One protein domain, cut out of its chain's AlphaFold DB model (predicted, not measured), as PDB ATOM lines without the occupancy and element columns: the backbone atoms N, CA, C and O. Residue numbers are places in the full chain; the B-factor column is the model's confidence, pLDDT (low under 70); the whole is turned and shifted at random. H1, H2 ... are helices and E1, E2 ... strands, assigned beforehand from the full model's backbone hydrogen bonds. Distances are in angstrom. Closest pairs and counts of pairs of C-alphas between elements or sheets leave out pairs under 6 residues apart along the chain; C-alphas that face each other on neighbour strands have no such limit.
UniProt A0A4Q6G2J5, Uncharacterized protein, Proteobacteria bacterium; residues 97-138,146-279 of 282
ATOM      1  N   ALA A  97    -140.168  63.431  12.909       56.03
ATOM      2  CA  ALA A  97    -140.214  64.626  12.079       56.03
ATOM      3  C   ALA A  97    -139.968  65.816  12.991       56.03
ATOM      4  O   ALA A  97    -140.796  66.073  13.868       56.03
ATOM      5  N   ILE A  98    -138.838  66.498  12.834       56.38
ATOM      6  CA  ILE A  98    -138.507  67.608  13.722       56.38
ATOM      7  C   ILE A  98    -138.674  68.927  12.975       56.38
ATOM      8  O   ILE A  98    -137.920  69.160  12.026       56.38
ATOM      9  N   PRO A  99    -139.653  69.767  13.363       57.66
ATOM     10  CA  PRO A  99    -139.835  71.075  12.756       57.66
ATOM     11  C   PRO A  99    -138.586  71.935  12.943       57.66
ATOM     12  O   PRO A  99    -138.038  72.007  14.043       57.66
ATOM     13  N   GLU A 100    -138.168  72.656  11.903       53.59
ATOM     14  CA  GLU A 100    -137.046  73.599  12.001       53.59
ATOM     15  C   GLU A 100    -137.253  74.671  13.086       53.59
ATOM     16  O   GLU A 100    -136.285  75.165  13.652       53.59
ATOM     17  N   ASN A 101    -138.495  75.036  13.403       55.12
ATOM     18  CA  ASN A 101    -138.804  76.021  14.439       55.12
ATOM     19  C   ASN A 101    -138.917  75.426  15.856       55.12
ATOM     20  O   ASN A 101    -139.183  76.178  16.797       55.12
ATOM     21  N   ASP A 102    -138.726  74.114  16.034       57.22
ATOM     22  CA  ASP A 102    -138.713  73.491  17.356       57.22
ATOM     23  C   ASP A 102    -137.473  73.967  18.124       57.22
ATOM     24  O   ASP A 102    -136.333  73.687  17.762       57.22
ATOM     25  N   THR A 103    -137.678  74.698  19.216       57.16
ATOM     26  CA  THR A 103    -136.590  75.278  20.014       57.16
ATOM     27  C   THR A 103    -135.619  74.243  20.585       57.16
ATOM     28  O   THR A 103    -134.457  74.577  20.803       57.16
ATOM     29  N   ASN A 104    -136.059  73.002  20.809       52.25
ATOM     30  CA  ASN A 104    -135.231  71.903  21.314       52.25
ATOM     31  C   ASN A 104    -134.411  71.249  20.191       52.25
ATOM     32  O   ASN A 104    -133.304  70.767  20.422       52.25
ATOM     33  N   PHE A 105    -134.945  71.248  18.970       53.31
ATOM     34  CA  PHE A 105    -134.218  70.869  17.760       53.31
ATOM     35  C   PHE A 105    -133.174  71.910  17.390       53.31
ATOM     36  O   PHE A 105    -131.997  71.593  17.230       53.31
ATOM     37  N   VAL A 106    -133.597  73.174  17.337       49.56
ATOM     38  CA  VAL A 106    -132.729  74.314  17.080       49.56
ATOM     39  C   VAL A 106    -131.630  74.361  18.128       49.56
ATOM     40  O   VAL A 106    -130.487  74.542  17.748       49.56
ATOM     41  N   SER A 107    -131.887  74.154  19.422       46.75
ATOM     42  CA  SER A 107    -130.818  74.190  20.434       46.75
ATOM     43  C   SER A 107    -129.801  73.046  20.294       46.75
ATOM     44  O   SER A 107    -128.607  73.293  20.457       46.75
ATOM     45  N   GLY A 108    -130.237  71.835  19.920       50.47
ATOM     46  CA  GLY A 108    -129.347  70.696  19.659       50.47
ATOM     47  C   GLY A 108    -128.524  70.831  18.370       50.47
ATOM     48  O   GLY A 108    -127.335  70.521  18.360       50.47
ATOM     49  N   TRP A 109    -129.126  71.352  17.296       49.09
ATOM     50  CA  TRP A 109    -128.494  71.459  15.972       49.09
ATOM     51  C   TRP A 109    -127.796  72.799  15.718       49.09
ATOM     52  O   TRP A 109    -126.750  72.833  15.079       49.09
ATOM     53  N   SER A 110    -128.308  73.914  16.246       44.06
ATOM     54  CA  SER A 110    -127.681  75.242  16.108       44.06
ATOM     55  C   SER A 110    -126.391  75.397  16.915       44.06
ATOM     56  O   SER A 110    -125.632  76.335  16.659       44.06
ATOM     57  N   GLY A 111    -126.129  74.473  17.849       45.09
ATOM     58  CA  GLY A 111    -124.823  74.301  18.483       45.09
ATOM     59  C   GLY A 111    -123.756  73.760  17.522       45.09
ATOM     60  O   GLY A 111    -122.571  74.009  17.729       45.09
ATOM     61  N   ASN A 112    -124.156  73.089  16.434       52.16
ATOM     62  CA  ASN A 112    -123.273  72.707  15.339       52.16
ATOM     63  C   ASN A 112    -123.274  73.819  14.269       52.16
ATOM     64  O   ASN A 112    -124.222  73.974  13.496       52.16
ATOM     65  N   MET A 113    -122.200  74.619  14.234       48.09
ATOM     66  CA  MET A 113    -122.065  75.773  13.330       48.09
ATOM     67  C   MET A 113    -122.257  75.429  11.844       48.09
ATOM     68  O   MET A 113    -122.695  76.296  11.089       48.09
ATOM     69  N   TYR A 114    -121.957  74.199  11.419       54.03
ATOM     70  CA  TYR A 114    -122.085  73.789  10.019       54.03
ATOM     71  C   TYR A 114    -123.554  73.758   9.576       54.03
ATOM     72  O   TYR A 114    -123.933  74.410   8.604       54.03
ATOM     73  N   TRP A 115    -124.413  73.106  10.355       55.84
ATOM     74  CA  TRP A 115    -125.821  72.897  10.012       55.84
ATOM     75  C   TRP A 115    -126.676  74.150  10.114       55.84
ATOM     76  O   TRP A 115    -127.511  74.408   9.244       55.84
ATOM     77  N   LYS A 116    -126.428  74.980  11.134       59.53
ATOM     78  CA  LYS A 116    -127.122  76.263  11.296       59.53
ATOM     79  C   LYS A 116    -127.025  77.116  10.032       59.53
ATOM     80  O   LYS A 116    -128.007  77.752   9.654       59.53
ATOM     81  N   ASN A 117    -125.862  77.119   9.385       63.31
ATOM     82  CA  ASN A 117    -125.630  77.904   8.180       63.31
ATOM     83  C   ASN A 117    -126.389  77.336   6.976       63.31
ATOM     84  O   ASN A 117    -127.001  78.115   6.250       63.31
ATOM     85  N   TYR A 118    -126.419  76.012   6.797       65.69
ATOM     86  CA  TYR A 118    -127.145  75.371   5.695       65.69
ATOM     87  C   TYR A 118    -128.656  75.571   5.800       65.69
ATOM     88  O   TYR A 118    -129.279  76.044   4.851       65.69
ATOM     89  N   VAL A 119    -129.227  75.325   6.978       64.88
ATOM     90  CA  VAL A 119    -130.661  75.511   7.234       64.88
ATOM     91  C   VAL A 119    -131.052  76.985   7.103       64.88
ATOM     92  O   VAL A 119    -131.976  77.321   6.369       64.88
ATOM     93  N   SER A 120    -130.268  77.900   7.691       66.31
ATOM     94  CA  SER A 120    -130.512  79.348   7.563       66.31
ATOM     95  C   SER A 120    -130.431  79.855   6.123       66.31
ATOM     96  O   SER A 120    -130.927  80.945   5.830       66.31
ATOM     97  N   SER A 121    -129.780  79.095   5.240       66.25
ATOM     98  CA  SER A 121    -129.623  79.436   3.836       66.25
ATOM     99  C   SER A 121    -130.869  79.104   3.000       66.25
ATOM    100  O   SER A 121    -131.023  79.679   1.918       66.25
ATOM    101  N   LEU A 122    -131.747  78.214   3.474       70.12
ATOM    102  CA  LEU A 122    -132.982  77.846   2.784       70.12
ATOM    103  C   LEU A 122    -133.943  79.038   2.732       70.12
ATOM    104  O   LEU A 122    -134.136  79.755   3.719       70.12
ATOM    105  N   LYS A 123    -134.583  79.253   1.577       67.88
ATOM    106  CA  LYS A 123    -135.622  80.284   1.432       67.88
ATOM    107  C   LYS A 123    -136.840  79.958   2.283       67.88
ATOM    108  O   LYS A 123    -137.503  80.867   2.778       67.88
ATOM    109  N   ASN A 124    -137.138  78.669   2.437       63.22
ATOM    110  CA  ASN A 124    -138.222  78.189   3.275       63.22
ATOM    111  C   ASN A 124    -137.668  77.480   4.512       63.22
ATOM    112  O   ASN A 124    -137.046  76.429   4.394       63.22
ATOM    113  N   LYS A 125    -137.947  78.078   5.673       57.97
ATOM    114  CA  LYS A 125    -137.462  77.675   6.998       57.97
ATOM    115  C   LYS A 125    -138.436  76.779   7.776       57.97
ATOM    116  O   LYS A 125    -138.452  76.752   9.003       57.97
ATOM    117  N   SER A 126    -139.409  76.192   7.086       51.66
ATOM    118  CA  SER A 126    -140.512  75.452   7.708       51.66
ATOM    119  C   SER A 126    -140.515  74.006   7.253       51.66
ATOM    120  O   SER A 126    -141.573  73.463   6.977       51.66
ATOM    121  N   ALA A 127    -139.352  73.391   7.086       51.47
ATOM    122  CA  ALA A 127    -139.248  72.009   6.648       51.47
ATOM    123  C   ALA A 127    -138.792  71.122   7.821       51.47
ATOM    124  O   ALA A 127    -138.049  71.573   8.690       51.47
ATOM    125  N   SER A 128    -139.300  69.886   7.884       52.94
ATOM    126  CA  SER A 128    -138.962  68.957   8.969       52.94
ATOM    127  C   SER A 128    -137.855  68.010   8.536       52.94
ATOM    128  O   SER A 128    -137.852  67.527   7.401       52.94
ATOM    129  N   TRP A 129    -136.937  67.732   9.455       60.56
ATOM    130  CA  TRP A 129    -135.971  66.645   9.330       60.56
ATOM    131  C   TRP A 129    -136.666  65.312   9.584       60.56
ATOM    132  O   TRP A 129    -137.355  65.203  10.598       60.56
ATOM    133  N   ILE A 130    -136.488  64.311   8.716       58.31
ATOM    134  CA  ILE A 130    -137.173  63.023   8.874       58.31
ATOM    135  C   ILE A 130    -136.201  61.833   8.904       58.31
ATOM    136  O   ILE A 130    -135.443  61.643   7.954       58.31
ATOM    137  N   SER A 131    -136.271  61.016   9.967       54.66
ATOM    138  CA  SER A 131    -135.504  59.764  10.166       54.66
ATOM    139  C   SER A 131    -136.333  58.677  10.886       54.66
ATOM    140  O   SER A 131    -137.384  58.960  11.466       54.66
ATOM    141  N   ALA A 132    -135.854  57.429  10.888       40.50
ATOM    142  CA  ALA A 132    -136.540  56.235  11.391       40.50
ATOM    143  C   ALA A 132    -136.274  55.902  12.895       40.50
ATOM    144  O   ALA A 132    -135.441  55.037  13.134       40.50
ATOM    145  N   ALA A 133    -136.961  56.523  13.891       44.03
ATOM    146  CA  ALA A 133    -136.941  56.324  15.390       44.03
ATOM    147  C   ALA A 133    -136.709  54.944  16.047       44.03
ATOM    148  O   ALA A 133    -137.485  54.006  15.921       44.03
ATOM    149  N   GLN A 134    -135.756  54.974  16.996       34.09
ATOM    150  CA  GLN A 134    -135.978  54.623  18.401       34.09
ATOM    151  C   GLN A 134    -135.636  55.849  19.275       34.09
ATOM    152  O   GLN A 134    -134.583  56.459  19.104       34.09
ATOM    153  N   ILE A 135    -136.525  56.232  20.198       39.06
ATOM    154  CA  ILE A 135    -136.321  57.365  21.118       39.06
ATOM    155  C   ILE A 135    -135.297  56.965  22.190       39.06
ATOM    156  O   ILE A 135    -135.603  56.136  23.049       39.06
ATOM    157  N   PHE A 136    -134.123  57.599  22.216       38.38
ATOM    158  CA  PHE A 136    -133.209  57.489  23.356       38.38
ATOM    159  C   PHE A 136    -133.564  58.542  24.410       38.38
ATOM    160  O   PHE A 136    -133.248  59.722  24.272       38.38
ATOM    161  N   LYS A 137    -134.216  58.118  25.501       39.34
ATOM    162  CA  LYS A 137    -134.303  58.938  26.716       39.34
ATOM    163  C   LYS A 137    -132.929  58.956  27.381       39.34
ATOM    164  O   LYS A 137    -132.533  57.970  27.998       39.34
ATOM    165  N   VAL A 138    -132.208  60.066  27.264       37.81
ATOM    166  CA  VAL A 138    -130.968  60.276  28.023       37.81
ATOM    167  C   VAL A 138    -131.327  60.360  29.518       37.81
ATOM    168  O   VAL A 138    -132.270  61.086  29.859       37.81
ATOM    169  N   ALA A 146    -132.705  66.763  23.524       45.28
ATOM    170  CA  ALA A 146    -132.456  66.067  22.262       45.28
ATOM    171  C   ALA A 146    -133.704  65.266  21.888       45.28
ATOM    172  O   ALA A 146    -133.875  64.120  22.301       45.28
ATOM    173  N   VAL A 147    -134.589  65.860  21.091       43.81
ATOM    174  CA  VAL A 147    -135.401  65.042  20.187       43.81
ATOM    175  C   VAL A 147    -134.399  64.446  19.197       43.81
ATOM    176  O   VAL A 147    -133.904  65.148  18.320       43.81
ATOM    177  N   SER A 148    -134.001  63.192  19.410       50.38
ATOM    178  CA  SER A 148    -133.046  62.491  18.558       50.38
ATOM    179  C   SER A 148    -133.795  61.603  17.568       50.38
ATOM    180  O   SER A 148    -134.196  60.483  17.868       50.38
ATOM    181  N   CYS A 149    -133.996  62.121  16.358       53.78
ATOM    182  CA  CYS A 149    -134.213  61.279  15.183       53.78
ATOM    183  C   CYS A 149    -133.039  60.293  15.106       53.78
ATOM    184  O   CYS A 149    -131.901  60.734  15.143       53.78
ATOM    185  N   PRO A 150    -133.239  58.979  15.087       49.44
ATOM    186  CA  PRO A 150    -132.161  58.057  15.370       49.44
ATOM    187  C   PRO A 150    -131.247  57.912  14.168       49.44
ATOM    188  O   PRO A 150    -131.539  58.326  13.044       49.44
ATOM    189  N   PHE A 151    -130.152  57.244  14.471       55.56
ATOM    190  CA  PHE A 151    -129.122  56.849  13.549       55.56
ATOM    191  C   PHE A 151    -129.663  55.969  12.412       55.56
ATOM    192  O   PHE A 151    -130.348  54.970  12.662       55.56
ATOM    193  N   VAL A 152    -129.302  56.317  11.176       58.97
ATOM    194  CA  VAL A 152    -129.331  55.384  10.049       58.97
ATOM    195  C   VAL A 152    -127.912  54.828   9.921       58.97
ATOM    196  O   VAL A 152    -126.990  55.594   9.657       58.97
ATOM    197  N   PRO A 153    -127.708  53.524  10.165       60.78
ATOM    198  CA  PRO A 153    -126.447  52.846   9.917       60.78
ATOM    199  C   PRO A 153    -125.888  53.144   8.534       60.78
ATOM    200  O   PRO A 153    -126.635  53.152   7.566       60.78
ATOM    201  N   GLU A 154    -124.563  53.260   8.434       66.12
ATOM    202  CA  GLU A 154    -123.834  53.410   7.162       66.12
ATOM    203  C   GLU A 154    -124.197  52.310   6.141       66.12
ATOM    204  O   GLU A 154    -124.191  52.514   4.930       66.12
ATOM    205  N   ALA A 155    -124.584  51.124   6.625       67.25
ATOM    206  CA  ALA A 155    -125.054  50.020   5.789       67.25
ATOM    207  C   ALA A 155    -126.425  50.271   5.122       67.25
ATOM    208  O   ALA A 155    -126.895  49.437   4.338       67.25
ATOM    209  N   GLU A 156    -127.085  51.383   5.431       74.94
ATOM    210  CA  GLU A 156    -128.444  51.723   5.033       74.94
ATOM    211  C   GLU A 156    -128.542  53.156   4.495       74.94
ATOM    212  O   GLU A 156    -127.664  53.996   4.670       74.94
ATOM    213  N   LYS A 157    -129.638  53.434   3.794       78.81
ATOM    214  CA  LYS A 157    -129.994  54.766   3.309       78.81
ATOM    215  C   LYS A 157    -131.493  54.997   3.417       78.81
ATOM    216  O   LYS A 157    -132.278  54.043   3.463       78.81
ATOM    217  N   LEU A 158    -131.882  56.268   3.422       80.06
ATOM    218  CA  LEU A 158    -133.279  56.687   3.406       80.06
ATOM    219  C   LEU A 158    -133.705  57.061   1.990       80.06
ATOM    220  O   LEU A 158    -132.978  57.752   1.283       80.06
ATOM    221  N   ILE A 159    -134.893  56.621   1.586       83.12
ATOM    222  CA  ILE A 159    -135.537  57.028   0.336       83.12
ATOM    223  C   ILE A 159    -136.835  57.747   0.687       83.12
ATOM    224  O   ILE A 159    -137.726  57.152   1.286       83.12
ATOM    225  N   TYR A 160    -136.951  59.006   0.277       83.75
ATOM    226  CA  TYR A 160    -138.140  59.834   0.434       83.75
ATOM    227  C   TYR A 160    -138.858  59.941  -0.900       83.75
ATOM    228  O   TYR A 160    -138.227  60.274  -1.903       83.75
ATOM    229  N   VAL A 161    -140.168  59.726  -0.909       85.75
ATOM    230  CA  VAL A 161    -141.000  59.890  -2.100       85.75
ATOM    231  C   VAL A 161    -142.199  60.764  -1.780       85.75
ATOM    232  O   VAL A 161    -142.909  60.505  -0.817       85.75
ATOM    233  N   SER A 162    -142.448  61.788  -2.590       86.38
ATOM    234  CA  SER A 162    -143.662  62.604  -2.498       86.38
ATOM    235  C   SER A 162    -144.204  62.903  -3.880       86.38
ATOM    236  O   SER A 162    -143.447  63.024  -4.837       86.38
ATOM    237  N   HIS A 163    -145.515  63.064  -3.994       87.56
ATOM    238  CA  HIS A 163    -146.189  63.279  -5.271       87.56
ATOM    239  C   HIS A 163    -146.880  64.629  -5.296       87.56
ATOM    240  O   HIS A 163    -147.443  65.030  -4.281       87.56
ATOM    241  N   PHE A 164    -146.905  65.317  -6.433       88.88
ATOM    242  CA  PHE A 164    -147.676  66.549  -6.621       88.88
ATOM    243  C   PHE A 164    -148.182  66.688  -8.056       88.88
ATOM    244  O   PHE A 164    -147.630  66.113  -8.990       88.88
ATOM    245  N   GLU A 165    -149.234  67.485  -8.236       91.25
ATOM    246  CA  GLU A 165    -149.782  67.801  -9.553       91.25
ATOM    247  C   GLU A 165    -149.670  69.301  -9.831       91.25
ATOM    248  O   GLU A 165    -150.039  70.140  -9.005       91.25
ATOM    249  N   LEU A 166    -149.191  69.641 -11.022       91.25
ATOM    250  CA  LEU A 166    -149.193  70.995 -11.554       91.25
ATOM    251  C   LEU A 166    -150.376  71.169 -12.496       91.25
ATOM    252  O   LEU A 166    -150.542  70.413 -13.451       91.25
ATOM    253  N   LYS A 167    -151.180  72.208 -12.258       92.44
ATOM    254  CA  LYS A 167    -152.346  72.536 -13.095       92.44
ATOM    255  C   LYS A 167    -151.996  73.376 -14.331       92.44
ATOM    256  O   LYS A 167    -152.821  73.469 -15.236       92.44
ATOM    257  N   ALA A 168    -150.783  73.922 -14.390       93.62
ATOM    258  CA  ALA A 168    -150.239  74.694 -15.503       93.62
ATOM    259  C   ALA A 168    -148.711  74.535 -15.564       93.62
ATOM    260  O   ALA A 168    -148.095  74.090 -14.592       93.62
ATOM    261  N   ASP A 169    -148.110  74.933 -16.683       94.81
ATOM    262  CA  ASP A 169    -146.656  75.033 -16.810       94.81
ATOM    263  C   ASP A 169    -146.133  76.028 -15.767       94.81
ATOM    264  O   ASP A 169    -146.610  77.160 -15.676       94.81
ATOM    265  N   THR A 170    -145.208  75.580 -14.919       94.12
ATOM    266  CA  THR A 170    -144.819  76.308 -13.710       94.12
ATOM    267  C   THR A 170    -143.293  76.352 -13.567       94.12
ATOM    268  O   THR A 170    -142.658  75.294 -13.522       94.12
ATOM    269  N   PRO A 171    -142.688  77.550 -13.449       94.38
ATOM    270  CA  PRO A 171    -141.295  77.702 -13.045       94.38
ATOM    271  C   PRO A 171    -141.133  77.454 -11.539       94.38
ATOM    272  O   PRO A 171    -141.837  78.043 -10.709       94.38
ATOM    273  N   LEU A 172    -140.185  76.586 -11.201       93.12
ATOM    274  CA  LEU A 172    -139.920  76.061  -9.869       93.12
ATOM    275  C   LEU A 172    -138.506  76.389  -9.389       93.12
ATOM    276  O   LEU A 172    -137.559  76.441 -10.174       93.12
ATOM    277  N   SER A 173    -138.378  76.520  -8.072       92.12
ATOM    278  CA  SER A 173    -137.124  76.517  -7.323       92.12
ATOM    279  C   SER A 173    -137.125  75.288  -6.415       92.12
ATOM    280  O   SER A 173    -138.068  75.073  -5.655       92.12
ATOM    281  N   ILE A 174    -136.067  74.493  -6.488       91.06
ATOM    282  CA  ILE A 174    -135.818  73.337  -5.629       91.06
ATOM    283  C   ILE A 174    -134.703  73.713  -4.675       91.06
ATOM    284  O   ILE A 174    -133.658  74.209  -5.104       91.06
ATOM    285  N   GLU A 175    -134.913  73.446  -3.397       88.50
ATOM    286  CA  GLU A 175    -133.884  73.565  -2.377       88.50
ATOM    287  C   GLU A 175    -133.916  72.310  -1.510       88.50
ATOM    288  O   GLU A 175    -134.992  71.833  -1.136       88.50
ATOM    289  N   ALA A 176    -132.749  71.743  -1.228       85.38
ATOM    290  CA  ALA A 176    -132.634  70.640  -0.291       85.38
ATOM    291  C   ALA A 176    -131.323  70.714   0.492       85.38
ATOM    292  O   ALA A 176    -130.295  71.119  -0.051       85.38
ATOM    293  N   VAL A 177    -131.384  70.295   1.750       80.56
ATOM    294  CA  VAL A 177    -130.226  69.898   2.544       80.56
ATOM    295  C   VAL A 177    -130.406  68.421   2.848       80.56
ATOM    296  O   VAL A 177    -131.448  68.019   3.363       80.56
ATOM    297  N   ILE A 178    -129.427  67.615   2.482       80.94
ATOM    298  CA  ILE A 178    -129.426  66.171   2.662       80.94
ATOM    299  C   ILE A 178    -128.182  65.838   3.478       80.94
ATOM    300  O   ILE A 178    -127.129  66.425   3.246       80.94
ATOM    301  N   ASP A 179    -128.312  64.942   4.447       72.50
ATOM    302  CA  ASP A 179    -127.159  64.487   5.221       72.50
ATOM    303  C   ASP A 179    -126.088  63.849   4.328       72.50
ATOM    304  O   ASP A 179    -126.432  63.068   3.438       72.50
ATOM    305  N   ASP A 180    -124.819  64.186   4.585       73.31
ATOM    306  CA  ASP A 180    -123.596  63.727   3.908       73.31
ATOM    307  C   ASP A 180    -123.610  63.770   2.372       73.31
ATOM    308  O   ASP A 180    -122.921  64.572   1.744       73.31
ATOM    309  N   LYS A 181    -124.330  62.861   1.717       76.62
ATOM    310  CA  LYS A 181    -124.510  62.859   0.265       76.62
ATOM    311  C   LYS A 181    -125.868  62.279  -0.076       76.62
ATOM    312  O   LYS A 181    -126.185  61.142   0.269       76.62
ATOM    313  N   GLY A 182    -126.631  63.023  -0.867       82.81
ATOM    314  CA  GLY A 182    -127.849  62.502  -1.464       82.81
ATOM    315  C   GLY A 182    -128.144  63.079  -2.833       82.81
ATOM    316  O   GLY A 182    -127.557  64.082  -3.245       82.81
ATOM    317  N   GLN A 183    -129.053  62.428  -3.556       89.81
ATOM    318  CA  GLN A 183    -129.547  62.924  -4.835       89.81
ATOM    319  C   GLN A 183    -131.034  63.234  -4.754       89.81
ATOM    320  O   GLN A 183    -131.840  62.485  -4.201       89.81
ATOM    321  N   PHE A 184    -131.405  64.340  -5.386       92.25
ATOM    322  CA  PHE A 184    -132.782  64.735  -5.601       92.25
ATOM    323  C   PHE A 184    -133.170  64.429  -7.041       92.25
ATOM    324  O   PHE A 184    -132.487  64.840  -7.982       92.25
ATOM    325  N   ARG A 185    -134.297  63.749  -7.225       93.31
ATOM    326  CA  ARG A 185    -134.846  63.400  -8.533       93.31
ATOM    327  C   ARG A 185    -136.278  63.889  -8.656       93.31
ATOM    328  O   ARG A 185    -137.037  63.886  -7.686       93.31
ATOM    329  N   LEU A 186    -136.644  64.268  -9.876       93.50
ATOM    330  CA  LEU A 186    -138.034  64.456 -10.272       93.50
ATOM    331  C   LEU A 186    -138.364  63.516 -11.412       93.50
ATOM    332  O   LEU A 186    -137.700  63.517 -12.454       93.50
ATOM    333  N   TRP A 187    -139.429  62.759 -11.216       91.88
ATOM    334  CA  TRP A 187    -139.978  61.840 -12.195       91.88
ATOM    335  C   TRP A 187    -141.364  62.311 -12.598       91.88
ATOM    336  O   TRP A 187    -142.146  62.756 -11.758       91.88
ATOM    337  N   GLN A 188    -141.682  62.212 -13.880       90.25
ATOM    338  CA  GLN A 188    -143.047  62.397 -14.349       90.25
ATOM    339  C   GLN A 188    -143.818  61.080 -14.202       90.25
ATOM    340  O   GLN A 188    -143.260  60.005 -14.407       90.25
ATOM    341  N   ASP A 189    -145.102  61.150 -13.848       86.25
ATOM    342  CA  ASP A 189    -145.996  59.981 -13.765       86.25
ATOM    343  C   ASP A 189    -145.528  58.869 -12.798       86.25
ATOM    344  O   ASP A 189    -145.888  57.710 -12.982       86.25
ATOM    345  N   ALA A 190    -144.735  59.212 -11.771       82.50
ATOM    346  CA  ALA A 190    -144.088  58.251 -10.865       82.50
ATOM    347  C   ALA A 190    -143.252  57.168 -11.574       82.50
ATOM    348  O   ALA A 190    -143.120  56.055 -11.069       82.50
ATOM    349  N   ASP A 191    -142.663  57.500 -12.723       83.38
ATOM    350  CA  ASP A 191    -141.895  56.562 -13.536       83.38
ATOM    351  C   ASP A 191    -140.410  56.972 -13.601       83.38
ATOM    352  O   ASP A 191    -140.103  58.034 -14.152       83.38
ATOM    353  N   PRO A 192    -139.465  56.152 -13.092       83.81
ATOM    354  CA  PRO A 192    -138.036  56.459 -13.173       83.81
ATOM    355  C   PRO A 192    -137.524  56.574 -14.615       83.81
ATOM    356  O   PRO A 192    -136.550  57.285 -14.857       83.81
ATOM    357  N   ALA A 193    -138.177  55.929 -15.591       85.75
ATOM    358  CA  ALA A 193    -137.830  56.087 -17.004       85.75
ATOM    359  C   ALA A 193    -138.207  57.477 -17.548       85.75
ATOM    360  O   ALA A 193    -137.649  57.923 -18.550       85.75
ATOM    361  N   LYS A 194    -139.118  58.190 -16.874       89.19
ATOM    362  CA  LYS A 194    -139.530  59.566 -17.185       89.19
ATOM    363  C   LYS A 194    -138.895  60.575 -16.227       89.19
ATOM    364  O   LYS A 194    -139.554  61.497 -15.733       89.19
ATOM    365  N   GLN A 195    -137.608  60.406 -15.940       91.88
ATOM    366  CA  GLN A 195    -136.859  61.354 -15.129       91.88
ATOM    367  C   GLN A 195    -136.700  62.691 -15.863       91.88
ATOM    368  O   GLN A 195    -136.089  62.763 -16.926       91.88
ATOM    369  N   VAL A 196    -137.229  63.758 -15.267       94.38
ATOM    370  CA  VAL A 196    -137.124  65.126 -15.797       94.38
ATOM    371  C   VAL A 196    -136.015  65.925 -15.119       94.38
ATOM    372  O   VAL A 196    -135.589  66.951 -15.642       94.38
ATOM    373  N   TYR A 197    -135.539  65.458 -13.963       94.75
ATOM    374  CA  TYR A 197    -134.428  66.069 -13.252       94.75
ATOM    375  C   TYR A 197    -133.716  65.074 -12.334       94.75
ATOM    376  O   TYR A 197    -134.362  64.240 -11.699       94.75
ATOM    377  N   ILE A 198    -132.398  65.225 -12.230       93.75
ATOM    378  CA  ILE A 198    -131.535  64.580 -11.239       93.75
ATOM    379  C   ILE A 198    -130.442  65.565 -10.832       93.75
ATOM    380  O   ILE A 198    -129.849  66.220 -11.690       93.75
ATOM    381  N   SER A 199    -130.196  65.700  -9.533       92.81
ATOM    382  CA  SER A 199    -129.051  66.458  -9.030       92.81
ATOM    383  C   SER A 199    -127.781  65.613  -9.015       92.81
ATOM    384  O   SER A 199    -127.831  64.384  -8.937       92.81
ATOM    385  N   GLU A 200    -126.627  66.278  -8.981       89.94
ATOM    386  CA  GLU A 200    -125.411  65.646  -8.467       89.94
ATOM    387  C   GLU A 200    -125.619  65.194  -7.011       89.94
ATOM    388  O   GLU A 200    -126.519  65.684  -6.318       89.94
ATOM    389  N   ALA A 201    -124.803  64.241  -6.555       86.25
ATOM    390  CA  ALA A 201    -124.815  63.816  -5.159       86.25
ATOM    391  C   ALA A 201    -124.144  64.894  -4.296       86.25
ATOM    392  O   ALA A 201    -122.948  65.144  -4.442       86.25
ATOM    393  N   THR A 202    -124.916  65.545  -3.430       86.25
ATOM    394  CA  THR A 202    -124.475  66.710  -2.648       86.25
ATOM    395  C   THR A 202    -125.224  66.791  -1.321       86.25
ATOM    396  O   THR A 202    -126.351  66.309  -1.212       86.25
ATOM    397  N   GLU A 203    -124.612  67.442  -0.333       81.06
ATOM    398  CA  GLU A 203    -125.266  67.841   0.920       81.06
ATOM    399  C   GLU A 203    -126.277  68.963   0.686       81.06
ATOM    400  O   GLU A 203    -127.310  69.050   1.337       81.06
ATOM    401  N   ASN A 204    -125.968  69.862  -0.249       85.12
ATOM    402  CA  ASN A 204    -126.721  71.086  -0.469       85.12
ATOM    403  C   ASN A 204    -127.122  71.193  -1.930       85.12
ATOM    404  O   ASN A 204    -126.275  71.234  -2.827       85.12
ATOM    405  N   LEU A 205    -128.423  71.304  -2.158       87.56
ATOM    406  CA  LEU A 205    -129.002  71.452  -3.476       87.56
ATOM    407  C   LEU A 205    -129.762  72.767  -3.579       87.56
ATOM    408  O   LEU A 205    -130.649  73.063  -2.780       87.56
ATOM    409  N   ARG A 206    -129.475  73.507  -4.648       89.75
ATOM    410  CA  ARG A 206    -130.317  74.590  -5.149       89.75
ATOM    411  C   ARG A 206    -130.413  74.479  -6.654       89.75
ATOM    412  O   ARG A 206    -129.392  74.401  -7.330       89.75
ATOM    413  N   SER A 207    -131.628  74.477  -7.171       91.25
ATOM    414  CA  SER A 207    -131.862  74.375  -8.606       91.25
ATOM    415  C   SER A 207    -133.122  75.127  -9.000       91.25
ATOM    416  O   SER A 207    -134.034  75.294  -8.193       91.25
ATOM    417  N   SER A 208    -133.169  75.572 -10.249       91.81
ATOM    418  CA  SER A 208    -134.333  76.226 -10.837       91.81
ATOM    419  C   SER A 208    -134.649  75.567 -12.170       91.81
ATOM    420  O   SER A 208    -133.746  75.293 -12.958       91.81
ATOM    421  N   MET A 209    -135.928  75.325 -12.438       93.50
ATOM    422  CA  MET A 209    -136.384  74.700 -13.682       93.50
ATOM    423  C   MET A 209    -137.827  75.066 -13.991       93.50
ATOM    424  O   MET A 209    -138.548  75.528 -13.116       93.50
ATOM    425  N   SER A 210    -138.278  74.788 -15.210       94.19
ATOM    426  CA  SER A 210    -139.692  74.882 -15.571       94.19
ATOM    427  C   SER A 210    -140.249  73.493 -15.827       94.19
ATOM    428  O   SER A 210    -139.725  72.761 -16.665       94.19
ATOM    429  N   LEU A 211    -141.320  73.141 -15.120       95.00
ATOM    430  CA  LEU A 211    -142.067  71.912 -15.364       95.00
ATOM    431  C   LEU A 211    -143.341  72.224 -16.141       95.00
ATOM    432  O   LEU A 211    -143.947  73.282 -15.970       95.00
ATOM    433  N   LYS A 212    -143.756  71.286 -16.989       96.00
ATOM    434  CA  LYS A 212    -145.042  71.370 -17.683       96.00
ATOM    435  C   LYS A 212    -146.189  71.037 -16.724       96.00
ATOM    436  O   LYS A 212    -145.977  70.501 -15.638       96.00
ATOM    437  N   LYS A 213    -147.424  71.319 -17.131       94.81
ATOM    438  CA  LYS A 213    -148.620  70.759 -16.489       94.81
ATOM    439  C   LYS A 213    -148.512  69.227 -16.439       94.81
ATOM    440  O   LYS A 213    -148.269  68.597 -17.468       94.81
ATOM    441  N   GLY A 214    -148.757  68.624 -15.278       93.25
ATOM    442  CA  GLY A 214    -148.685  67.172 -15.124       93.25
ATOM    443  C   GLY A 214    -148.549  66.705 -13.680       93.25
ATOM    444  O   GLY A 214    -148.545  67.510 -12.749       93.25
ATOM    445  N   PHE A 215    -148.437  65.389 -13.513       91.06
ATOM    446  CA  PHE A 215    -148.183  64.735 -12.235       91.06
ATOM    447  C   PHE A 215    -146.701  64.381 -12.106       91.06
ATOM    448  O   PHE A 215    -146.093  63.842 -13.036       91.06
ATOM    449  N   TYR A 216    -146.136  64.670 -10.940       91.50
ATOM    450  CA  TYR A 216    -144.718  64.525 -10.658       91.50
ATOM    451  C   TYR A 216    -144.486  63.828  -9.324       91.50
ATOM    452  O   TYR A 216    -145.259  63.984  -8.376       91.50
ATOM    453  N   SER A 217    -143.370  63.114  -9.251       90.88
ATOM    454  CA  SER A 217    -142.852  62.488  -8.042       90.88
ATOM    455  C   SER A 217    -141.479  63.055  -7.724       90.88
ATOM    456  O   SER A 217    -140.597  63.084  -8.580       90.88
ATOM    457  N   ILE A 218    -141.307  63.491  -6.486       91.75
ATOM    458  CA  ILE A 218    -140.024  63.802  -5.875       91.75
ATOM    459  C   ILE A 218    -139.469  62.503  -5.316       91.75
ATOM    460  O   ILE A 218    -140.192  61.805  -4.608       91.75
ATOM    461  N   VAL A 219    -138.201  62.214  -5.597       90.81
ATOM    462  CA  VAL A 219    -137.461  61.125  -4.958       90.81
ATOM    463  C   VAL A 219    -136.154  61.672  -4.409       90.81
ATOM    464  O   VAL A 219    -135.366  62.249  -5.156       90.81
ATOM    465  N   ILE A 220    -135.912  61.483  -3.117       89.25
ATOM    466  CA  ILE A 220    -134.653  61.843  -2.458       89.25
ATOM    467  C   ILE A 220    -134.050  60.562  -1.909       89.25
ATOM    468  O   ILE A 220    -134.734  59.854  -1.179       89.25
ATOM    469  N   ASP A 221    -132.797  60.259  -2.229       86.31
ATOM    470  CA  ASP A 221    -132.032  59.255  -1.490       86.31
ATOM    471  C   ASP A 221    -130.972  59.952  -0.642       86.31
ATOM    472  O   ASP A 221    -130.139  60.686  -1.166       86.31
ATOM    473  N   ALA A 222    -131.044  59.749   0.670       79.75
ATOM    474  CA  ALA A 222    -130.083  60.251   1.638       79.75
ATOM    475  C   ALA A 222    -129.251  59.071   2.136       79.75
ATOM    476  O   ALA A 222    -129.781  58.176   2.805       79.75
ATOM    477  N   SER A 223    -127.974  59.048   1.768       72.50
ATOM    478  CA  SER A 223    -127.015  58.047   2.224       72.50
ATOM    479  C   SER A 223    -126.030  58.674   3.189       72.50
ATOM    480  O   SER A 223    -125.483  59.739   2.909       72.50
ATOM    481  N   HIS A 224    -125.789  57.976   4.292       66.94
ATOM    482  CA  HIS A 224    -124.798  58.382   5.269       66.94
ATOM    483  C   HIS A 224    -123.452  57.732   4.975       66.94
ATOM    484  O   HIS A 224    -123.418  56.547   4.638       66.94
ATOM    485  N   HIS A 225    -122.356  58.473   5.113       57.59
ATOM    486  CA  HIS A 225    -121.001  57.947   4.926       57.59
ATOM    487  C   HIS A 225    -120.161  57.957   6.214       57.59
ATOM    488  O   HIS A 225    -119.025  57.487   6.189       57.59
ATOM    489  N   ALA A 226    -120.682  58.477   7.330       54.47
ATOM    490  CA  ALA A 226    -119.958  58.568   8.602       54.47
ATOM    491  C   ALA A 226    -120.781  58.045   9.801       54.47
ATOM    492  O   ALA A 226    -121.799  57.386   9.645       54.47
ATOM    493  N   GLU A 227    -120.358  58.311  11.040       49.91
ATOM    494  CA  GLU A 227    -121.222  58.190  12.225       49.91
ATOM    495  C   GLU A 227    -121.943  59.535  12.426       49.91
ATOM    496  O   GLU A 227    -121.294  60.575  12.503       49.91
ATOM    497  N   GLY A 228    -123.279  59.567  12.445       53.47
ATOM    498  CA  GLY A 228    -124.023  60.829  12.360       53.47
ATOM    499  C   GLY A 228    -125.524  60.688  12.101       53.47
ATOM    500  O   GLY A 228    -126.084  59.601  12.108       53.47
ATOM    501  N   TRP A 229    -126.204  61.812  11.953       56.31
ATOM    502  CA  TRP A 229    -127.661  61.889  11.905       56.31
ATOM    503  C   TRP A 229    -128.120  61.917  10.461       56.31
ATOM    504  O   TRP A 229    -127.858  62.919   9.823       56.31
ATOM    505  N   SER A 230    -128.892  60.939   9.985       62.16
ATOM    506  CA  SER A 230    -129.336  60.945   8.584       62.16
ATOM    507  C   SER A 230    -130.746  61.460   8.400       62.16
ATOM    508  O   SER A 230    -131.655  61.168   9.184       62.16
ATOM    509  N   GLY A 231    -130.919  62.252   7.349       73.00
ATOM    510  CA  GLY A 231    -132.178  62.894   7.044       73.00
ATOM    511  C   GLY A 231    -132.085  63.850   5.866       73.00
ATOM    512  O   GLY A 231    -131.026  64.056   5.272       73.00
ATOM    513  N   ALA A 232    -133.225  64.436   5.523       77.44
ATOM    514  CA  ALA A 232    -133.304  65.453   4.494       77.44
ATOM    515  C   ALA A 232    -134.325  66.528   4.860       77.44
ATOM    516  O   ALA A 232    -135.379  66.257   5.440       77.44
ATOM    517  N   ILE A 233    -134.011  67.749   4.450       78.69
ATOM    518  CA  ILE A 233    -134.894  68.903   4.417       78.69
ATOM    519  C   ILE A 233    -135.032  69.270   2.950       78.69
ATOM    520  O   ILE A 233    -134.032  69.500   2.279       78.69
ATOM    521  N   SER A 234    -136.250  69.331   2.420       83.25
ATOM    522  CA  SER A 234    -136.440  69.736   1.028       83.25
ATOM    523  C   SER A 234    -137.704  70.548   0.826       83.25
ATOM    524  O   SER A 234    -138.719  70.318   1.485       83.25
ATOM    525  N   SER A 235    -137.625  71.500  -0.101       85.56
ATOM    526  CA  SER A 235    -138.728  72.331  -0.557       85.56
ATOM    527  C   SER A 235    -138.742  72.434  -2.080       85.56
ATOM    528  O   SER A 235    -137.726  72.720  -2.714       85.56
ATOM    529  N   VAL A 236    -139.930  72.266  -2.659       88.81
ATOM    530  CA  VAL A 236    -140.233  72.613  -4.049       88.81
ATOM    531  C   VAL A 236    -141.174  73.805  -4.025       88.81
ATOM    532  O   VAL A 236    -142.294  73.724  -3.510       88.81
ATOM    533  N   LEU A 237    -140.698  74.920  -4.564       88.94
ATOM    534  CA  LEU A 237    -141.342  76.224  -4.496       88.94
ATOM    535  C   LEU A 237    -141.662  76.717  -5.902       88.94
ATOM    536  O   LEU A 237    -140.911  76.454  -6.842       88.94
ATOM    537  N   LYS A 238    -142.736  77.487  -6.052       89.06
ATOM    538  CA  LYS A 238    -142.917  78.327  -7.241       89.06
ATOM    539  C   LYS A 238    -142.001  79.549  -7.166       89.06
ATOM    540  O   LYS A 238    -141.432  79.867  -6.123       89.06
ATOM    541  N   THR A 239    -141.900  80.272  -8.277       82.44
ATOM    542  CA  THR A 239    -141.089  81.502  -8.369       82.44
ATOM    543  C   THR A 239    -141.543  82.603  -7.400       82.44
ATOM    544  O   THR A 239    -140.720  83.385  -6.940       82.44
ATOM    545  N   ASP A 240    -142.829  82.635  -7.037       83.81
ATOM    546  CA  ASP A 240    -143.390  83.563  -6.043       83.81
ATOM    547  C   ASP A 240    -143.116  83.151  -4.580       83.81
ATOM    548  O   ASP A 240    -143.543  83.836  -3.654       83.81
ATOM    549  N   GLY A 241    -142.413  82.034  -4.357       79.94
ATOM    550  CA  GLY A 241    -142.118  81.489  -3.032       79.94
ATOM    551  C   GLY A 241    -143.226  80.608  -2.447       79.94
ATOM    552  O   GLY A 241    -143.040  80.050  -1.364       79.94
ATOM    553  N   SER A 242    -144.356  80.431  -3.141       85.38
ATOM    554  CA  SER A 242    -145.411  79.521  -2.690       85.38
ATOM    555  C   SER A 242    -144.939  78.064  -2.690       85.38
ATOM    556  O   SER A 242    -144.229  77.606  -3.590       85.38
ATOM    557  N   VAL A 243    -145.336  77.324  -1.653       84.94
ATOM    558  CA  VAL A 243    -144.900  75.942  -1.425       84.94
ATOM    559  C   VAL A 243    -145.746  74.974  -2.239       84.94
ATOM    560  O   VAL A 243    -146.968  74.956  -2.113       84.94
ATOM    561  N   ILE A 244    -145.089  74.122  -3.024       85.88
ATOM    562  CA  ILE A 244    -145.719  72.970  -3.681       85.88
ATOM    563  C   ILE A 244    -145.569  71.733  -2.800       85.88
ATOM    564  O   ILE A 244    -146.544  71.035  -2.505       85.88
ATOM    565  N   ARG A 245    -144.336  71.482  -2.355       84.94
ATOM    566  CA  ARG A 245    -143.983  70.396  -1.440       84.94
ATOM    567  C   ARG A 245    -142.904  70.845  -0.472       84.94
ATOM    568  O   ARG A 245    -142.043  71.643  -0.830       84.94
ATOM    569  N   LYS A 246    -142.972  70.308   0.743       78.94
ATOM    570  CA  LYS A 246    -141.974  70.476   1.800       78.94
ATOM    571  C   LYS A 246    -141.954  69.243   2.691       78.94
ATOM    572  O   LYS A 246    -142.978  68.570   2.809       78.94
ATOM    573  N   THR A 247    -140.832  68.966   3.341       71.06
ATOM    574  CA  THR A 247    -140.683  67.815   4.251       71.06
ATOM    575  C   THR A 247    -141.371  67.996   5.613       71.06
ATOM    576  O   THR A 247    -141.306  67.104   6.444       71.06
ATOM    577  N   GLU A 248    -142.067  69.114   5.869       63.72
ATOM    578  CA  GLU A 248    -142.754  69.355   7.156       63.72
ATOM    579  C   GLU A 248    -143.899  68.383   7.441       63.72
ATOM    580  O   GLU A 248    -144.053  67.893   8.559       63.72
ATOM    581  N   ASN A 249    -144.715  68.120   6.418       61.56
ATOM    582  CA  ASN A 249    -145.876  67.258   6.539       61.56
ATOM    583  C   ASN A 249    -145.509  65.865   6.060       61.56
ATOM    584  O   ASN A 249    -145.605  65.527   4.885       61.56
ATOM    585  N   THR A 250    -145.091  65.048   7.002       58.75
ATOM    586  CA  THR A 250    -144.658  63.683   6.747       58.75
ATOM    587  C   THR A 250    -145.759  62.781   6.198       58.75
ATOM    588  O   THR A 250    -145.454  61.809   5.523       58.75
ATOM    589  N   LYS A 251    -147.038  63.155   6.350       61.88
ATOM    590  CA  LYS A 251    -148.167  62.489   5.674       61.88
ATOM    591  C   LYS A 251    -148.111  62.596   4.146       61.88
ATOM    592  O   LYS A 251    -148.761  61.808   3.467       61.88
ATOM    593  N   ASP A 252    -147.357  63.558   3.616       70.12
ATOM    594  CA  ASP A 252    -147.181  63.769   2.176       70.12
ATOM    595  C   ASP A 252    -145.946  63.037   1.617       70.12
ATOM    596  O   ASP A 252    -145.644  63.181   0.428       70.12
ATOM    597  N   TRP A 253    -145.222  62.279   2.452       76.56
ATOM    598  CA  TRP A 253    -143.986  61.588   2.090       76.56
ATOM    599  C   TRP A 253    -144.037  60.104   2.464       76.56
ATOM    600  O   TRP A 253    -144.261  59.755   3.617       76.56
ATOM    601  N   CYS A 254    -143.748  59.226   1.506       77.56
ATOM    602  CA  CYS A 254    -143.323  57.864   1.806       77.56
ATOM    603  C   CYS A 254    -141.847  57.872   2.163       77.56
ATOM    604  O   CYS A 254    -141.050  58.473   1.439       77.56
ATOM    605  N   ILE A 255    -141.471  57.163   3.219       77.25
ATOM    606  CA  ILE A 255    -140.078  57.101   3.650       77.25
ATOM    607  C   ILE A 255    -139.705  55.649   3.850       77.25
ATOM    608  O   ILE A 255    -140.382  54.915   4.566       77.25
ATOM    609  N   PHE A 256    -138.628  55.242   3.196       75.94
ATOM    610  CA  PHE A 256    -138.130  53.880   3.235       75.94
ATOM    611  C   PHE A 256    -136.723  53.870   3.790       75.94
ATOM    612  O   PHE A 256    -135.892  54.687   3.403       75.94
ATOM    613  N   ARG A 257    -136.452  52.895   4.651       76.62
ATOM    614  CA  ARG A 257    -135.106  52.530   5.071       76.62
ATOM    615  C   ARG A 257    -134.719  51.265   4.325       76.62
ATOM    616  O   ARG A 257    -135.412  50.255   4.422       76.62
ATOM    617  N   VAL A 258    -133.653  51.343   3.543       76.69
ATOM    618  CA  VAL A 258    -133.175  50.240   2.702       76.69
ATOM    619  C   VAL A 258    -131.666  50.095   2.853       76.69
ATOM    620  O   VAL A 258    -131.007  51.011   3.336       76.69
ATOM    621  N   SER A 259    -131.090  48.978   2.405       79.62
ATOM    622  CA  SER A 259    -129.627  48.842   2.361       79.62
ATOM    623  C   SER A 259    -129.006  49.941   1.486       79.62
ATOM    624  O   SER A 259    -129.565  50.289   0.442       79.62
ATOM    625  N   ALA A 260    -127.830  50.450   1.853       79.31
ATOM    626  CA  ALA A 260    -127.099  51.461   1.087       79.31
ATOM    627  C   ALA A 260    -126.868  51.027  -0.377       79.31
ATOM    628  O   ALA A 260    -126.998  51.839  -1.300       79.31
ATOM    629  N   ALA A 261    -126.645  49.725  -0.600       82.06
ATOM    630  CA  ALA A 261    -126.445  49.115  -1.918       82.06
ATOM    631  C   ALA A 261    -127.732  48.967  -2.759       82.06
ATOM    632  O   ALA A 261    -127.667  48.547  -3.913       82.06
ATOM    633  N   THR A 262    -128.903  49.292  -2.205       83.06
ATOM    634  CA  THR A 262    -130.191  49.150  -2.900       83.06
ATOM    635  C   THR A 262    -130.253  50.058  -4.126       83.06
ATOM    636  O   THR A 262    -130.067  51.272  -4.021       83.06
ATOM    637  N   ASP A 263    -130.580  49.497  -5.290       84.94
ATOM    638  CA  ASP A 263    -130.919  50.280  -6.479       84.94
ATOM    639  C   ASP A 263    -132.272  50.975  -6.260       84.94
ATOM    640  O   ASP A 263    -133.313  50.321  -6.175       84.94
ATOM    641  N   VAL A 264    -132.252  52.308  -6.173       82.94
ATOM    642  CA  VAL A 264    -133.433  53.146  -5.903       82.94
ATOM    643  C   VAL A 264    -134.489  53.004  -7.000       82.94
ATOM    644  O   VAL A 264    -135.679  52.911  -6.700       82.94
ATOM    645  N   ASN A 265    -134.076  52.948  -8.268       84.06
ATOM    646  CA  ASN A 265    -134.996  52.856  -9.400       84.06
ATOM    647  C   ASN A 265    -135.689  51.496  -9.421       84.06
ATOM    648  O   ASN A 265    -136.892  51.405  -9.676       84.06
ATOM    649  N   LYS A 266    -134.938  50.424  -9.155       82.50
ATOM    650  CA  LYS A 266    -135.503  49.077  -9.049       82.50
ATOM    651  C   LYS A 266    -136.425  48.958  -7.836       82.50
ATOM    652  O   LYS A 266    -137.578  48.576  -8.012       82.50
ATOM    653  N   PHE A 267    -135.951  49.357  -6.657       80.88
ATOM    654  CA  PHE A 267    -136.715  49.300  -5.414       80.88
ATOM    655  C   PHE A 267    -138.056  50.022  -5.533       80.88
ATOM    656  O   PHE A 267    -139.085  49.441  -5.215       80.88
ATOM    657  N   LEU A 268    -138.075  51.259  -6.040       78.94
ATOM    658  CA  LEU A 268    -139.317  52.025  -6.127       78.94
ATOM    659  C   LEU A 268    -140.315  51.435  -7.128       78.94
ATOM    660  O   LEU A 268    -141.513  51.480  -6.863       78.94
ATOM    661  N   ARG A 269    -139.856  50.822  -8.225       75.19
ATOM    662  CA  ARG A 269    -140.746  50.074  -9.133       75.19
ATOM    663  C   ARG A 269    -141.348  48.849  -8.452       75.19
ATOM    664  O   ARG A 269    -142.550  48.629  -8.567       75.19
ATOM    665  N   ASP A 270    -140.524  48.088  -7.736       73.69
ATOM    666  CA  ASP A 270    -140.941  46.849  -7.074       73.69
ATOM    667  C   ASP A 270    -141.825  47.126  -5.836       73.69
ATOM    668  O   ASP A 270    -142.755  46.367  -5.554       73.69
ATOM    669  N   ALA A 271    -141.596  48.244  -5.137       70.56
ATOM    670  CA  ALA A 271    -142.357  48.687  -3.968       70.56
ATOM    671  C   ALA A 271    -143.657  49.435  -4.324       70.56
ATOM    672  O   ALA A 271    -144.601  49.428  -3.529       70.56
ATOM    673  N   ALA A 272    -143.750  50.060  -5.506       63.00
ATOM    674  CA  ALA A 272    -144.933  50.816  -5.935       63.00
ATOM    675  C   ALA A 272    -146.206  49.959  -6.028       63.00
ATOM    676  O   ALA A 272    -147.307  50.472  -5.842       63.00
ATOM    677  N   ALA A 273    -146.064  48.654  -6.261       60.88
ATOM    678  CA  ALA A 273    -147.178  47.710  -6.231       60.88
ATOM    679  C   ALA A 273    -147.733  47.457  -4.812       60.88
ATOM    680  O   ALA A 273    -148.866  47.005  -4.666       60.88
ATOM    681  N   CYS A 274    -146.944  47.736  -3.769       60.28
ATOM    682  CA  CYS A 274    -147.239  47.373  -2.382       60.28
ATOM    683  C   CYS A 274    -147.705  48.550  -1.520       60.28
ATOM    684  O   CYS A 274    -148.371  48.339  -0.511       60.28
ATOM    685  N   GLN A 275    -147.294  49.774  -1.863       67.25
ATOM    686  CA  GLN A 275    -147.411  50.925  -0.971       67.25
ATOM    687  C   GLN A 275    -148.290  52.009  -1.600       67.25
ATOM    688  O   GLN A 275    -147.849  52.684  -2.532       67.25
ATOM    689  N   PRO A 276    -149.521  52.230  -1.091       62.47
ATOM    690  CA  PRO A 276    -150.465  53.198  -1.654       62.47
ATOM    691  C   PRO A 276    -149.890  54.608  -1.794       62.47
ATOM    692  O   PRO A 276    -150.239  55.337  -2.722       62.47
ATOM    693  N   CYS A 277    -148.981  54.980  -0.893       66.44
ATOM    694  CA  CYS A 277    -148.370  56.296  -0.889       66.44
ATOM    695  C   CYS A 277    -147.438  56.527  -2.102       66.44
ATOM    696  O   CYS A 277    -147.279  57.679  -2.479       66.44
ATOM    697  N   LEU A 278    -146.894  55.473  -2.745       69.56
ATOM    698  CA  LEU A 278    -145.991  55.553  -3.916       69.56
ATOM    699  C   LEU A 278    -146.711  55.764  -5.254       69.56
ATOM    700  O   LEU A 278    -146.084  56.067  -6.272       69.56
ATOM    701  N   VAL A 279    -148.022  55.544  -5.279       60.56
ATOM    702  CA  VAL A 279    -148.811  55.531  -6.519       60.56
ATOM    703  C   VAL A 279    -149.526  56.868  -6.748       60.56
ATOM    704  O   VAL A 279    -150.117  57.069  -7.814       60.56
TER     705      VAL A 279
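What this domain is: This is residues 97 to 138 and 146 to 279 of the 282 residues of an uncharacterized protein of Proteobacteria bacterium (UniProt A0A4Q6G2J5). One twisted sheet of eight strands folds over on itself as a partial sandwich, so that a wall of E9, E8, the first part of E4 and E6 is partly face to face with a wall of E10, E3, E7, the last part of E4 and E5. The small pair E1 and E2 lies by the end of this body near E8 and E3, with H1 beyond it, while H2 packs on E4 and H3 on E3, on opposite faces of the sheet. The printed part has 176 residues with three named helices and ten named strands, in the order E1 H1 H2 E2 E3 E4 E5 E6 E7 E8 E9 E10 H3; the class is mixed, helices and strands. The large sheet is branched and its neighbour pairs are antiparallel, as is the pair E1 and E2. The whole is compact, with a radius of gyration of the C-alphas of 15.7 A and spans of 48 by 37 by 27 A.

Where its parts are: E1, residues 97 to 99, begins at C-alpha 97 at (-140.214, 64.626, 12.079). H1 holds residues 103 to 109, H2 residues 113 to 121 over 12.7 A, and E2 residues 128 to 131. After the cut come E3, residues 156 to 166, 32.8 A long, and E4, residues 170 to 188. E4 bends by 175 degrees: C-alpha 170 is at (-144.819, 76.308, -13.710), C-alpha 180 at (-123.596, 63.727, 3.908) and C-alpha 188 at (-143.047, 62.397, -14.349), and its first and last C-alphas are 14.0 A apart. E5 is residues 195 to 198; E6, residues 202 to 211, is 22.3 A long and bends by 57 degrees at residue 208; E7, residues 214 to 223, is 29.2 A long. E8 is residues 232 to 238 over 19.9 A, E9 residues 243 to 246, and E10 residues 254 to 259 over 16.4 A. H3, residues 264 to 272, spans 11.7 A and ends at C-alpha 272 at (-144.933, 50.816, -5.935).

How they stand to each other: In the branched sheet E4 has E5 and E6 on one side and E7 and E8 on the other side. Its pairing is staggered: E6 pairs with residues 170 to 182, where N 174 and O 207 are 2.8 A apart, and E8 with residues 172 to 178, where N 175 and O 235 are 3.0 A apart. E7 pairs with residues 181 to 188, with N 185 and O 219 at 2.8 A, and E5, in a hairpin with E4, has O 197 at 2.9 A from N 186. E3 has E7 on one side, with N 160 and O 220 at 2.8 A, and E10 on the other side, with N 159 and O 256 at 2.8 A. E8 and E9 form a hairpin, with N 236 and O 245 at 2.9 A. The closest C-alphas of E3 and E9, those of Phe 164 and Ile 244, are 7.3 A apart. H2 is on the sheet at a height of 10.5 A, over E4 and along the strands, at 3 degrees to E4 on the local plane; it is only just not over E6, on which 2 of its C-alphas fall. Its closest C-alpha pair with E4 is Tyr 118 and Val 177, 7.0 A. H3, on the opposite face at a height of 9.3 A, is only just over E3, on which 3 of its C-alphas fall, and runs across the strands at 66 degrees on the local plane; Ile 159 and Val 264 have the closest C-alphas of E3 and H3, at 7.6 A. E1 and E2 pair through N 98 and O 129, 3.0 A, and the closest C-alphas of E2 and E8, those of Trp 129 and Ile 233, are 5.5 A apart. H1 is not on the branched sheet; it is close to H2 but not clearly touching, with Trp 109 and Trp 115 having the closest C-alphas at 6.7 A, at a steep tilt of 58 degrees, opposite ways. In H1 and H3 every O i to N i+4 pair is within hydrogen-bond range; in H2 4 of 5 are.

The domain as a whole: The two C-alphas farthest apart are those of Val 138 and Asp 169, at 49.7 A. Residues 139 to 145 are not printed, and C-alphas 138 and 146 stand 8.3 A apart across this cut, in the link from E2 to E3. Of the links that are printed whole, none is long. The mean pLDDT of the printed part is 73.3, and 70 residues are under 70: residues 97 to 121, 123 to 138, 146 to 155, 224 to 230, 248 to 251 and 272 to 279.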